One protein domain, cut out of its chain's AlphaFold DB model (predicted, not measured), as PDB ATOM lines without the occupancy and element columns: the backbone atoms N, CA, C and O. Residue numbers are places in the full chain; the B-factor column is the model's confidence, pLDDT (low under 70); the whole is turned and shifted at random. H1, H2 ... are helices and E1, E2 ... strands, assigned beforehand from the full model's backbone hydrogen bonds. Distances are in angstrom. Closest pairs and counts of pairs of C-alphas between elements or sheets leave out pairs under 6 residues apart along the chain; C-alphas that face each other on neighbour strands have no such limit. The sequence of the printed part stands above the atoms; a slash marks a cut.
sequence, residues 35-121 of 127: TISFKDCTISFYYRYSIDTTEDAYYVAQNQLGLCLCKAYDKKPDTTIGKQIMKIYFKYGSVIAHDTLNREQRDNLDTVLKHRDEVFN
ATOM      1  N   THR A  35     153.999 178.714 200.373       89.06
ATOM      2  CA  THR A  35     154.488 179.457 201.530       89.06
ATOM      3  C   THR A  35     155.999 179.500 201.500       89.06
ATOM      4  O   THR A  35     156.647 178.462 201.357       89.06
ATOM      5  N   ILE A  36     156.557 180.690 201.684       91.88
ATOM      6  CA  ILE A  36     157.966 180.861 202.028       91.88
ATOM      7  C   ILE A  36     158.052 181.459 203.425       91.88
ATOM      8  O   ILE A  36     157.297 182.366 203.776       91.88
ATOM      9  N   SER A  37     158.959 180.928 204.235       94.38
ATOM     10  CA  SER A  37     159.104 181.328 205.629       94.38
ATOM     11  C   SER A  37     160.566 181.418 206.025       94.38
ATOM     12  O   SER A  37     161.375 180.565 205.651       94.38
ATOM     13  N   PHE A  38     160.887 182.417 206.836       96.31
ATOM     14  CA  PHE A  38     162.171 182.530 207.507       96.31
ATOM     15  C   PHE A  38     161.977 183.215 208.858       96.31
ATOM     16  O   PHE A  38     161.559 184.372 208.914       96.31
ATOM     17  N   LYS A  39     162.301 182.502 209.945       93.00
ATOM     18  CA  LYS A  39     162.000 182.932 211.322       93.00
ATOM     19  C   LYS A  39     160.527 183.348 211.449       93.00
ATOM     20  O   LYS A  39     159.655 182.583 211.051       93.00
ATOM     21  N   ASP A  40     160.266 184.553 211.943       91.75
ATOM     22  CA  ASP A  40     158.920 185.066 212.216       91.75
ATOM     23  C   ASP A  40     158.220 185.634 210.968       91.75
ATOM     24  O   ASP A  40     157.084 186.100 211.044       91.75
ATOM     25  N   CYS A  41     158.875 185.605 209.804       95.00
ATOM     26  CA  CYS A  41     158.315 186.092 208.549       95.00
ATOM     27  C   CYS A  41     157.813 184.932 207.692       95.00
ATOM     28  O   CYS A  41     158.602 184.098 207.253       95.00
ATOM     29  N   THR A  42     156.507 184.909 207.422       94.75
ATOM     30  CA  THR A  42     155.853 183.921 206.552       94.75
ATOM     31  C   THR A  42     155.020 184.638 205.502       94.75
ATOM     32  O   THR A  42     154.157 185.443 205.846       94.75
ATOM     33  N   ILE A  43     155.275 184.338 204.230       93.00
ATOM     34  CA  ILE A  43     154.552 184.890 203.084       93.00
ATOM     35  C   ILE A  43     153.837 183.750 202.369       93.00
ATOM     36  O   ILE A  43     154.462 182.755 201.992       93.00
ATOM     37  N   SER A  44     152.531 183.906 202.173       88.38
ATOM     38  CA  SER A  44     151.706 182.999 201.377       88.38
ATOM     39  C   SER A  44     151.422 183.623 200.016       88.38
ATOM     40  O   SER A  44     151.042 184.789 199.942       88.38
ATOM     41  N   PHE A  45     151.582 182.854 198.945       84.12
ATOM     42  CA  PHE A  45     151.337 183.310 197.578       84.12
ATOM     43  C   PHE A  45     150.756 182.189 196.715       84.12
ATOM     44  O   PHE A  45     150.827 181.009 197.055       84.12
ATOM     45  N   TYR A  46     150.159 182.577 195.592       77.62
ATOM     46  CA  TYR A  46     149.528 181.678 194.632       77.62
ATOM     47  C   TYR A  46     150.103 181.971 193.252       77.62
ATOM     48  O   TYR A  46     150.313 183.136 192.918       77.62
ATOM     49  N   TYR A  47     150.319 180.940 192.441       70.81
ATOM     50  CA  TYR A  47     150.691 181.118 191.041       70.81
ATOM     51  C   TYR A  47     150.016 180.076 190.159       70.81
ATOM     52  O   TYR A  47     149.607 179.006 190.614       70.81
ATOM     53  N   ARG A  48     149.855 180.427 188.884       61.75
ATOM     54  CA  ARG A  48     149.283 179.553 187.860       61.75
ATOM     55  C   ARG A  48     150.425 178.731 187.256       61.75
ATOM     56  O   ARG A  48     151.543 179.203 187.187       61.75
ATOM     57  N   TYR A  49     150.185 177.499 186.812       60.88
ATOM     58  CA  TYR A  49     151.232 176.597 186.289       60.88
ATOM     59  C   TYR A  49     151.883 177.037 184.946       60.88
ATOM     60  O   TYR A  49     152.356 176.189 184.193       60.88
ATOM     61  N   SER A  50     151.917 178.330 184.604       57.28
ATOM     62  CA  SER A  50     152.829 178.840 183.571       57.28
ATOM     63  C   SER A  50     154.162 179.237 184.212       57.28
ATOM     64  O   SER A  50     154.186 179.825 185.296       57.28
ATOM     65  N   ILE A  51     155.265 178.879 183.544       54.38
ATOM     66  CA  ILE A  51     156.647 179.094 184.010       54.38
ATOM     67  C   ILE A  51     156.865 180.571 184.369       54.38
ATOM     68  O   ILE A  51     157.302 180.854 185.481       54.38
ATOM     69  N   ASP A  52     156.413 181.484 183.506       58.53
ATOM     70  CA  ASP A  52     156.545 182.935 183.701       58.53
ATOM     71  C   ASP A  52     155.858 183.401 184.996       58.53
ATOM     72  O   ASP A  52     156.472 184.010 185.866       58.53
ATOM     73  N   THR A  53     154.605 182.983 185.222       66.00
ATOM     74  CA  THR A  53     153.866 183.390 186.434       66.00
ATOM     75  C   THR A  53     154.392 182.736 187.709       66.00
ATOM     76  O   THR A  53     154.118 183.224 188.807       66.00
ATOM     77  N   THR A  54     155.137 181.634 187.587       70.75
ATOM     78  CA  THR A  54     155.794 180.988 188.727       70.75
ATOM     79  C   THR A  54     156.985 181.821 189.181       70.75
ATOM     80  O   THR A  54     157.112 182.101 190.373       70.75
ATOM     81  N   GLU A  55     157.840 182.239 188.249       76.94
ATOM     82  CA  GLU A  55     159.020 183.048 188.556       76.94
ATOM     83  C   GLU A  55     158.630 184.421 189.116       76.94
ATOM     84  O   GLU A  55     159.121 184.797 190.185       76.94
ATOM     85  N   ASP A  56     157.652 185.090 188.500       80.94
ATOM     86  CA  ASP A  56     157.137 186.384 188.965       80.94
ATOM     87  C   ASP A  56     156.532 186.299 190.370       80.94
ATOM     88  O   ASP A  56     156.793 187.135 191.240       80.94
ATOM     89  N   ALA A  57     155.743 185.257 190.643       83.38
ATOM     90  CA  ALA A  57     155.137 185.080 191.957       83.38
ATOM     91  C   ALA A  57     156.183 184.794 193.041       83.38
ATOM     92  O   ALA A  57     156.067 185.303 194.160       83.38
ATOM     93  N   TYR A  58     157.227 184.024 192.716       87.06
ATOM     94  CA  TYR A  58     158.352 183.814 193.622       87.06
ATOM     95  C   TYR A  58     159.155 185.099 193.834       87.06
ATOM     96  O   TYR A  58     159.527 185.371 194.974       87.06
ATOM     97  N   TYR A  59     159.383 185.906 192.795       87.56
ATOM     98  CA  TYR A  59     160.027 187.215 192.921       87.56
ATOM     99  C   TYR A  59     159.254 188.120 193.890       87.56
ATOM    100  O   TYR A  59     159.814 188.607 194.876       87.56
ATOM    101  N   VAL A  60     157.943 188.273 193.672       87.75
ATOM    102  CA  VAL A  60     157.064 189.079 194.535       87.75
ATOM    103  C   VAL A  60     157.096 188.571 195.972       87.75
ATOM    104  O   VAL A  60     157.277 189.359 196.903       87.75
ATOM    105  N   ALA A  61     156.950 187.259 196.166       91.12
ATOM    106  CA  ALA A  61     156.945 186.667 197.495       91.12
ATOM    107  C   ALA A  61     158.284 186.888 198.214       91.12
ATOM    108  O   ALA A  61     158.298 187.243 199.393       91.12
ATOM    109  N   GLN A  62     159.412 186.728 197.516       93.81
ATOM    110  CA  GLN A  62     160.747 186.936 198.082       93.81
ATOM    111  C   GLN A  62     160.979 188.396 198.475       93.81
ATOM    112  O   GLN A  62     161.509 188.650 199.554       93.81
ATOM    113  N   ASN A  63     160.510 189.353 197.678       92.06
ATOM    114  CA  ASN A  63     160.596 190.771 198.023       92.06
ATOM    115  C   ASN A  63     159.709 191.131 199.225       92.06
ATOM    116  O   ASN A  63     160.158 191.811 200.148       92.06
ATOM    117  N   GLN A  64     158.496 190.579 199.310       93.56
ATOM    118  CA  GLN A  64     157.663 190.705 200.514       93.56
ATOM    119  C   GLN A  64     158.329 190.086 201.752       93.56
ATOM    120  O   GLN A  64     158.266 190.659 202.845       93.56
ATOM    121  N   LEU A  65     159.001 188.943 201.588       95.50
ATOM    122  CA  LEU A  65     159.785 188.321 202.652       95.50
ATOM    123  C   LEU A  65     160.944 189.234 203.072       95.50
ATOM    124  O   LEU A  65     161.130 189.446 204.269       95.50
ATOM    125  N   GLY A  66     161.662 189.831 202.117       95.25
ATOM    126  CA  GLY A  66     162.710 190.826 202.356       95.25
ATOM    127  C   GLY A  66     162.218 191.995 203.211       95.25
ATOM    128  O   GLY A  66     162.791 192.260 204.267       95.25
ATOM    129  N   LEU A  67     161.089 192.613 202.842       95.25
ATOM    130  CA  LEU A  67     160.470 193.701 203.614       95.25
ATOM    131  C   LEU A  67     160.107 193.285 205.045       95.25
ATOM    132  O   LEU A  67     160.328 194.045 205.993       95.25
ATOM    133  N   CYS A  68     159.544 192.089 205.219       96.00
ATOM    134  CA  CYS A  68     159.236 191.572 206.548       96.00
ATOM    135  C   CYS A  68     160.512 191.393 207.383       96.00
ATOM    136  O   CYS A  68     160.558 191.812 208.542       96.00
ATOM    137  N   LEU A  69     161.562 190.829 206.783       97.19
ATOM    138  CA  LEU A  69     162.840 190.611 207.449       97.19
ATOM    139  C   LEU A  69     163.522 191.928 207.826       97.19
ATOM    140  O   LEU A  69     164.052 192.011 208.930       97.19
ATOM    141  N   CYS A  70     163.446 192.971 206.993       95.81
ATOM    142  CA  CYS A  70     163.924 194.309 207.356       95.81
ATOM    143  C   CYS A  70     163.220 194.828 208.619       95.81
ATOM    144  O   CYS A  70     163.882 195.261 209.556       95.81
ATOM    145  N   LYS A  71     161.887 194.701 208.702       95.81
ATOM    146  CA  LYS A  71     161.124 195.100 209.902       95.81
ATOM    147  C   LYS A  71     161.490 194.273 211.135       95.81
ATOM    148  O   LYS A  71     161.482 194.795 212.247       95.81
ATOM    149  N   ALA A  72     161.762 192.982 210.960       95.75
ATOM    150  CA  ALA A  72     162.219 192.124 212.049       95.75
ATOM    151  C   ALA A  72     163.622 192.534 212.530       95.75
ATOM    152  O   ALA A  72     163.849 192.625 213.736       95.75
ATOM    153  N   TYR A  73     164.524 192.845 211.595       95.88
ATOM    154  CA  TYR A  73     165.880 193.310 211.877       95.88
ATOM    155  C   TYR A  73     165.888 194.652 212.620       95.88
ATOM    156  O   TYR A  73     166.597 194.775 213.614       95.88
ATOM    157  N   ASP A  74     165.047 195.612 212.213       95.00
ATOM    158  CA  ASP A  74     164.900 196.912 212.890       95.00
ATOM    159  C   ASP A  74     164.503 196.759 214.367       95.00
ATOM    160  O   ASP A  74     164.950 197.517 215.226       95.00
ATOM    161  N   LYS A  75     163.653 195.771 214.680       95.19
ATOM    162  CA  LYS A  75     163.223 195.493 216.059       95.19
ATOM    163  C   LYS A  75     164.306 194.795 216.868       95.19
ATOM    164  O   LYS A  75     164.466 195.069 218.057       95.19
ATOM    165  N   LYS A  76     164.984 193.828 216.253       94.50
ATOM    166  CA  LYS A  76     166.018 193.022 216.894       94.50
ATOM    167  C   LYS A  76     167.074 192.643 215.856       94.50
ATOM    168  O   LYS A  76     166.879 191.658 215.135       94.50
ATOM    169  N   PRO A  77     168.196 193.382 215.806       94.00
ATOM    170  CA  PRO A  77     169.276 193.085 214.884       94.00
ATOM    171  C   PRO A  77     169.776 191.657 215.077       94.00
ATOM    172  O   PRO A  77     170.102 191.224 216.184       94.00
ATOM    173  N   ASP A  78     169.816 190.914 213.981       95.44
ATOM    174  CA  ASP A  78     170.184 189.507 213.975       95.44
ATOM    175  C   ASP A  78     170.985 189.205 212.712       95.44
ATOM    176  O   ASP A  78     170.527 189.418 211.588       95.44
ATOM    177  N   THR A  79     172.194 188.682 212.892       95.44
ATOM    178  CA  THR A  79     173.140 188.438 211.794       95.44
ATOM    179  C   THR A  79     172.615 187.442 210.762       95.44
ATOM    180  O   THR A  79     172.968 187.526 209.588       95.44
ATOM    181  N   THR A  80     171.746 186.515 211.164       96.69
ATOM    182  CA  THR A  80     171.136 185.530 210.264       96.69
ATOM    183  C   THR A  80     170.014 186.168 209.448       96.69
ATOM    184  O   THR A  80     169.897 185.886 208.257       96.69
ATOM    185  N   ILE A  81     169.232 187.069 210.056       96.50
ATOM    186  CA  ILE A  81     168.250 187.893 209.331       96.50
ATOM    187  C   ILE A  81     168.971 188.802 208.331       96.50
ATOM    188  O   ILE A  81     168.612 188.801 207.158       96.50
ATOM    189  N   GLY A  82     170.034 189.494 208.752       95.56
ATOM    190  CA  GLY A  82     170.825 190.365 207.874       95.56
ATOM    191  C   GLY A  82     171.404 189.630 206.661       95.56
ATOM    192  O   GLY A  82     171.259 190.084 205.528       95.56
ATOM    193  N   LYS A  83     171.975 188.433 206.865       96.50
ATOM    194  CA  LYS A  83     172.449 187.576 205.761       96.50
ATOM    195  C   LYS A  83     171.326 187.186 204.801       96.50
ATOM    196  O   LYS A  83     171.539 187.168 203.591       96.50
ATOM    197  N   GLN A  84     170.144 186.870 205.326       96.75
ATOM    198  CA  GLN A  84     169.001 186.498 204.498       96.75
ATOM    199  C   GLN A  84     168.458 187.693 203.701       96.75
ATOM    200  O   GLN A  84     168.148 187.521 202.525       96.75
ATOM    201  N   ILE A  85     168.410 188.895 204.291       95.94
ATOM    202  CA  ILE A  85     168.050 190.140 203.589       95.94
ATOM    203  C   ILE A  85     168.989 190.360 202.402       95.94
ATOM    204  O   ILE A  85     168.517 190.499 201.276       95.94
ATOM    205  N   MET A  86     170.308 190.305 202.623       94.25
ATOM    206  CA  MET A  86     171.286 190.491 201.541       94.25
ATOM    207  C   MET A  86     171.171 189.411 200.464       94.25
ATOM    208  O   MET A  86     171.252 189.706 199.276       94.25
ATOM    209  N   LYS A  87     170.918 188.157 200.853       94.75
ATOM    210  CA  LYS A  87     170.697 187.066 199.895       94.75
ATOM    211  C   LYS A  87     169.481 187.317 199.000       94.75
ATOM    212  O   LYS A  87     169.548 187.028 197.807       94.75
ATOM    213  N   ILE A  88     168.377 187.809 199.566       93.62
ATOM    214  CA  ILE A  88     167.181 188.165 198.792       93.62
ATOM    215  C   ILE A  88     167.495 189.364 197.897       93.62
ATOM    216  O   ILE A  88     167.201 189.301 196.711       93.62
ATOM    217  N   TYR A  89     168.156 190.397 198.424       90.94
ATOM    218  CA  TYR A  89     168.547 191.587 197.668       90.94
ATOM    219  C   TYR A  89     169.365 191.250 196.420       90.94
ATOM    220  O   TYR A  89     168.980 191.623 195.319       90.94
ATOM    221  N   PHE A  90     170.445 190.481 196.562       88.81
ATOM    222  CA  PHE A  90     171.299 190.141 195.423       88.81
ATOM    223  C   PHE A  90     170.608 189.276 194.367       88.81
ATOM    224  O   PHE A  90     171.082 189.212 193.236       88.81
ATOM    225  N   LYS A  91     169.530 188.573 194.734       89.44
ATOM    226  CA  LYS A  91     168.823 187.667 193.826       89.44
ATOM    227  C   LYS A  91     167.562 188.280 193.210       89.44
ATOM    228  O   LYS A  91     167.248 187.956 192.072       89.44
ATOM    229  N   TYR A  92     166.836 189.105 193.959       86.75
ATOM    230  CA  TYR A  92     165.491 189.585 193.611       86.75
ATOM    231  C   TYR A  92     165.295 191.091 193.845       86.75
ATOM    232  O   TYR A  92     164.199 191.608 193.639       86.75
ATOM    233  N   GLY A  93     166.333 191.811 194.278       80.25
ATOM    234  CA  GLY A  93     166.278 193.261 194.421       80.25
ATOM    235  C   GLY A  93     165.881 193.949 193.113       80.25
ATOM    236  O   GLY A  93     166.154 193.468 192.014       80.25
ATOM    237  N   SER A  94     165.195 195.079 193.235       73.12
ATOM    238  CA  SER A  94     164.797 195.911 192.105       73.12
ATOM    239  C   SER A  94     166.007 196.377 191.287       73.12
ATOM    240  O   SER A  94     167.005 196.845 191.842       73.12
ATOM    241  N   VAL A  95     165.878 196.343 189.957       64.44
ATOM    242  CA  VAL A  95     166.857 196.923 189.019       64.44
ATOM    243  C   VAL A  95     167.062 198.415 189.295       64.44
ATOM    244  O   VAL A  95     168.188 198.898 189.239       64.44
ATOM    245  N   ILE A  96     166.011 199.122 189.728       59.50
ATOM    246  CA  ILE A  96     166.085 200.543 190.097       59.50
ATOM    247  C   ILE A  96     167.100 200.748 191.229       59.50
ATOM    248  O   ILE A  96     167.890 201.688 191.184       59.50
ATOM    249  N   ALA A  97     167.142 199.842 192.212       61.16
ATOM    250  CA  ALA A  97     168.134 199.893 193.284       61.16
ATOM    251  C   ALA A  97     169.550 199.544 192.795       61.16
ATOM    252  O   ALA A  97     170.533 200.035 193.344       61.16
ATOM    253  N   HIS A  98     169.681 198.714 191.759       61.62
ATOM    254  CA  HIS A  98     170.976 198.437 191.139       61.62
ATOM    255  C   HIS A  98     171.504 199.616 190.312       61.62
ATOM    256  O   HIS A  98     172.715 199.822 190.301       61.62
ATOM    257  N   ASP A  99     170.642 200.409 189.681       66.25
ATOM    258  CA  ASP A  99     171.065 201.557 188.868       66.25
ATOM    259  C   ASP A  99     171.322 202.818 189.705       66.25
ATOM    260  O   ASP A  99     172.184 203.629 189.369       66.25
ATOM    261  N   THR A 100     170.616 202.970 190.829       65.25
ATOM    262  CA  THR A 100     170.756 204.128 191.729       65.25
ATOM    263  C   THR A 100     171.884 203.990 192.750       65.25
ATOM    264  O   THR A 100     172.427 205.004 193.190       65.25
ATOM    265  N   LEU A 101     172.271 202.765 193.118       69.44
ATOM    266  CA  LEU A 101     173.340 202.516 194.087       69.44
ATOM    267  C   LEU A 101     174.666 202.194 193.387       69.44
ATOM    268  O   LEU A 101     174.755 201.320 192.511       69.44
ATOM    269  N   ASN A 102     175.747 202.842 193.825       72.31
ATOM    270  CA  ASN A 102     177.091 202.442 193.407       72.31
ATOM    271  C   ASN A 102     177.455 201.063 194.003       72.31
ATOM    272  O   ASN A 102     176.802 200.577 194.923       72.31
ATOM    273  N   ARG A 103     178.478 200.390 193.465       70.12
ATOM    274  CA  ARG A 103     178.794 198.996 193.836       70.12
ATOM    275  C   ARG A 103     179.025 198.800 195.342       70.12
ATOM    276  O   ARG A 103     178.524 197.834 195.898       70.12
ATOM    277  N   GLU A 104     179.721 199.725 195.999       70.31
ATOM    278  CA  GLU A 104     180.001 199.653 197.442       70.31
ATOM    279  C   GLU A 104     178.730 199.788 198.294       70.31
ATOM    280  O   GLU A 104     178.592 199.135 199.325       70.31
ATOM    281  N   GLN A 105     177.772 200.596 197.839       69.94
ATOM    282  CA  GLN A 105     176.476 200.773 198.490       69.94
ATOM    283  C   GLN A 105     175.571 199.543 198.359       69.94
ATOM    284  O   GLN A 105     174.798 199.261 199.273       69.94
ATOM    285  N   ARG A 106     175.681 198.787 197.258       71.12
ATOM    286  CA  ARG A 106     174.921 197.539 197.054       71.12
ATOM    287  C   ARG A 106     175.337 196.453 198.038       71.12
ATOM    288  O   ARG A 106     174.498 195.688 198.495       71.12
ATOM    289  N   ASP A 107     176.614 196.403 198.400       80.00
ATOM    290  CA  ASP A 107     177.134 195.356 199.283       80.00
ATOM    291  C   ASP A 107     176.900 195.662 200.777       80.00
ATOM    292  O   ASP A 107     177.231 194.849 201.645       80.00
ATOM    293  N   ASN A 108     176.285 196.809 201.093       88.56
ATOM    294  CA  ASN A 108     176.060 197.277 202.454       88.56
ATOM    295  C   ASN A 108     174.599 197.088 202.906       88.56
ATOM    296  O   ASN A 108     173.673 197.722 202.394       88.56
ATOM    297  N   LEU A 109     174.415 196.275 203.952       91.62
ATOM    298  CA  LEU A 109     173.112 196.005 204.561       91.62
ATOM    299  C   LEU A 109     172.403 197.273 205.060       91.62
ATOM    300  O   LEU A 109     171.201 197.396 204.857       91.62
ATOM    301  N   ASP A 110     173.111 198.228 205.660       91.62
ATOM    302  CA  ASP A 110     172.502 199.459 206.182       91.62
ATOM    303  C   ASP A 110     171.905 200.306 205.056       91.62
ATOM    304  O   ASP A 110     170.843 200.915 205.206       91.62
ATOM    305  N   THR A 111     172.553 200.302 203.888       89.31
ATOM    306  CA  THR A 111     172.035 201.000 202.706       89.31
ATOM    307  C   THR A 111     170.786 200.307 202.171       89.31
ATOM    308  O   THR A 111     169.779 200.969 201.913       89.31
ATOM    309  N   VAL A 112     170.810 198.974 202.087       90.38
ATOM    310  CA  VAL A 112     169.638 198.171 201.706       90.38
ATOM    311  C   VAL A 112     168.471 198.394 202.674       90.38
ATOM    312  O   VAL A 112     167.337 198.565 202.232       90.38
ATOM    313  N   LEU A 113     168.727 198.454 203.983       92.62
ATOM    314  CA  LEU A 113     167.703 198.718 205.000       92.62
ATOM    315  C   LEU A 113     167.101 200.121 204.868       92.62
ATOM    316  O   LEU A 113     165.886 200.277 205.012       92.62
ATOM    317  N   LYS A 114     167.930 201.127 204.563       90.88
ATOM    318  CA  LYS A 114     167.501 202.516 204.357       90.88
ATOM    319  C   LYS A 114     166.571 202.668 203.149       90.88
ATOM    320  O   LYS A 114     165.611 203.427 203.226       90.88
ATOM    321  N   HIS A 115     166.835 201.928 202.074       88.88
ATOM    322  CA  HIS A 115     166.077 201.973 200.815       88.88
ATOM    323  C   HIS A 115     165.161 200.754 200.614       88.88
ATOM    324  O   HIS A 115     164.759 200.440 199.495       88.88
ATOM    325  N   ARG A 116     164.813 200.043 201.692       90.69
ATOM    326  CA  ARG A 116     164.114 198.746 201.637       90.69
ATOM    327  C   ARG A 116     162.838 198.739 200.794       90.69
ATOM    328  O   ARG A 116     162.578 197.748 200.121       90.69
ATOM    329  N   ASP A 117     162.059 199.819 200.815       89.38
ATOM    330  CA  ASP A 117     160.786 199.903 200.093       89.38
ATOM    331  C   ASP A 117     160.990 200.061 198.577       89.38
ATOM    332  O   ASP A 117     160.158 199.604 197.800       89.38
ATOM    333  N   GLU A 118     162.113 200.648 198.152       86.44
ATOM    334  CA  GLU A 118     162.519 200.777 196.745       86.44
ATOM    335  C   GLU A 118     163.175 199.481 196.252       86.44
ATOM    336  O   GLU A 118     162.871 198.981 195.168       86.44
ATOM    337  N   VAL A 119     164.048 198.914 197.088       87.12
ATOM    338  CA  VAL A 119     164.806 197.690 196.816       87.12
ATOM    339  C   VAL A 119     163.890 196.480 196.676       87.12
ATOM    340  O   VAL A 119     164.035 195.704 195.735       87.12
ATOM    341  N   PHE A 120     162.956 196.309 197.608       90.62
ATOM    342  CA  PHE A 120     162.061 195.158 197.660       90.62
ATOM    343  C   PHE A 120     160.649 195.512 197.191       90.62
ATOM    344  O   PHE A 120     159.681 194.910 197.656       90.62
ATOM    345  N   ASN A 121     160.500 196.492 196.295       83.88
ATOM    346  CA  ASN A 121     159.191 196.868 195.776       83.88
ATOM    347  C   ASN A 121     158.592 195.714 194.941       83.88
ATOM    348  O   ASN A 121     159.083 195.432 193.847       83.88
TER     349      ASN A 121
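Overview. This is residues 35 to 121 of the 127 residues of an uncharacterized protein of Mucilaginibacter gracilis (UniProt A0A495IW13). A long helix, H1, is the spine of a flat domain, and H2 folds back beside it as a helical hairpin. The strand hairpin E1 E2 packs along one side of H1, while the short helices H3 to H6 wind across the opposite side of the helical hairpin. The printed part has 87 residues, with two named strands and then six named helices, in the order E1 E2 H1 H2 H3 H4 H5 H6; the sheet is antiparallel and the class is mostly helix. It is compact, with a radius of gyration of the C-alphas of 13.0 A, and spans 38 by 30 by 16 A.

Arrangement. E1, residues 35 to 38, and E2, residues 41 to 45, form an antiparallel hairpin, with N 36 and O 43 3.0 A apart, within hydrogen-bond range. H1, residues 51 to 75, comes closest to E2 at the C-alphas of Cys 41 and Cys 68, 5.9 A apart. H2, residues 79 to 92, touches H1 at a shallow tilt of 31 degrees, opposite ways; their closest C-alphas, of Gly 66 and Ile 85, are 5.5 A apart. H3, residues 95 to 100, is apart from H1 and H2. H4, residues 103 to 106, and H5, residues 109 to 114, only just touch, with 3 pairs of C-alphas within 8 A, and only at the corner; the closest are those of Gln 105 and Thr 111, 6.1 A apart. H5 touches H2 about perpendicular, at 74 degrees, closest at the C-alphas of Met 86 and Leu 109, 6.5 A. H6, residues 116 to 119, touches H3, with the C-alphas of Ala 97 and Val 119 closest at 5.3 A. In H1, H2, H3 and H5 every O i to N i+4 pair is within hydrogen-bond range; H4 and H6 are too short for one.

Along the chain. E1 begins at C-alpha 35, (154.488, 179.457, 201.530). H1 measures 36.6 A and H2 19.8 A from first to last C-alpha. H6 ends at C-alpha 119, (164.806, 197.690, 196.816).

Size, cuts and confidence. The C-alphas farthest apart, of Ser 50 and Lys 76, are 38.5 A apart. The printed part has no cut and its links are tight. Residues 48 to 53, 95 to 101 and 105 have pLDDT under 70.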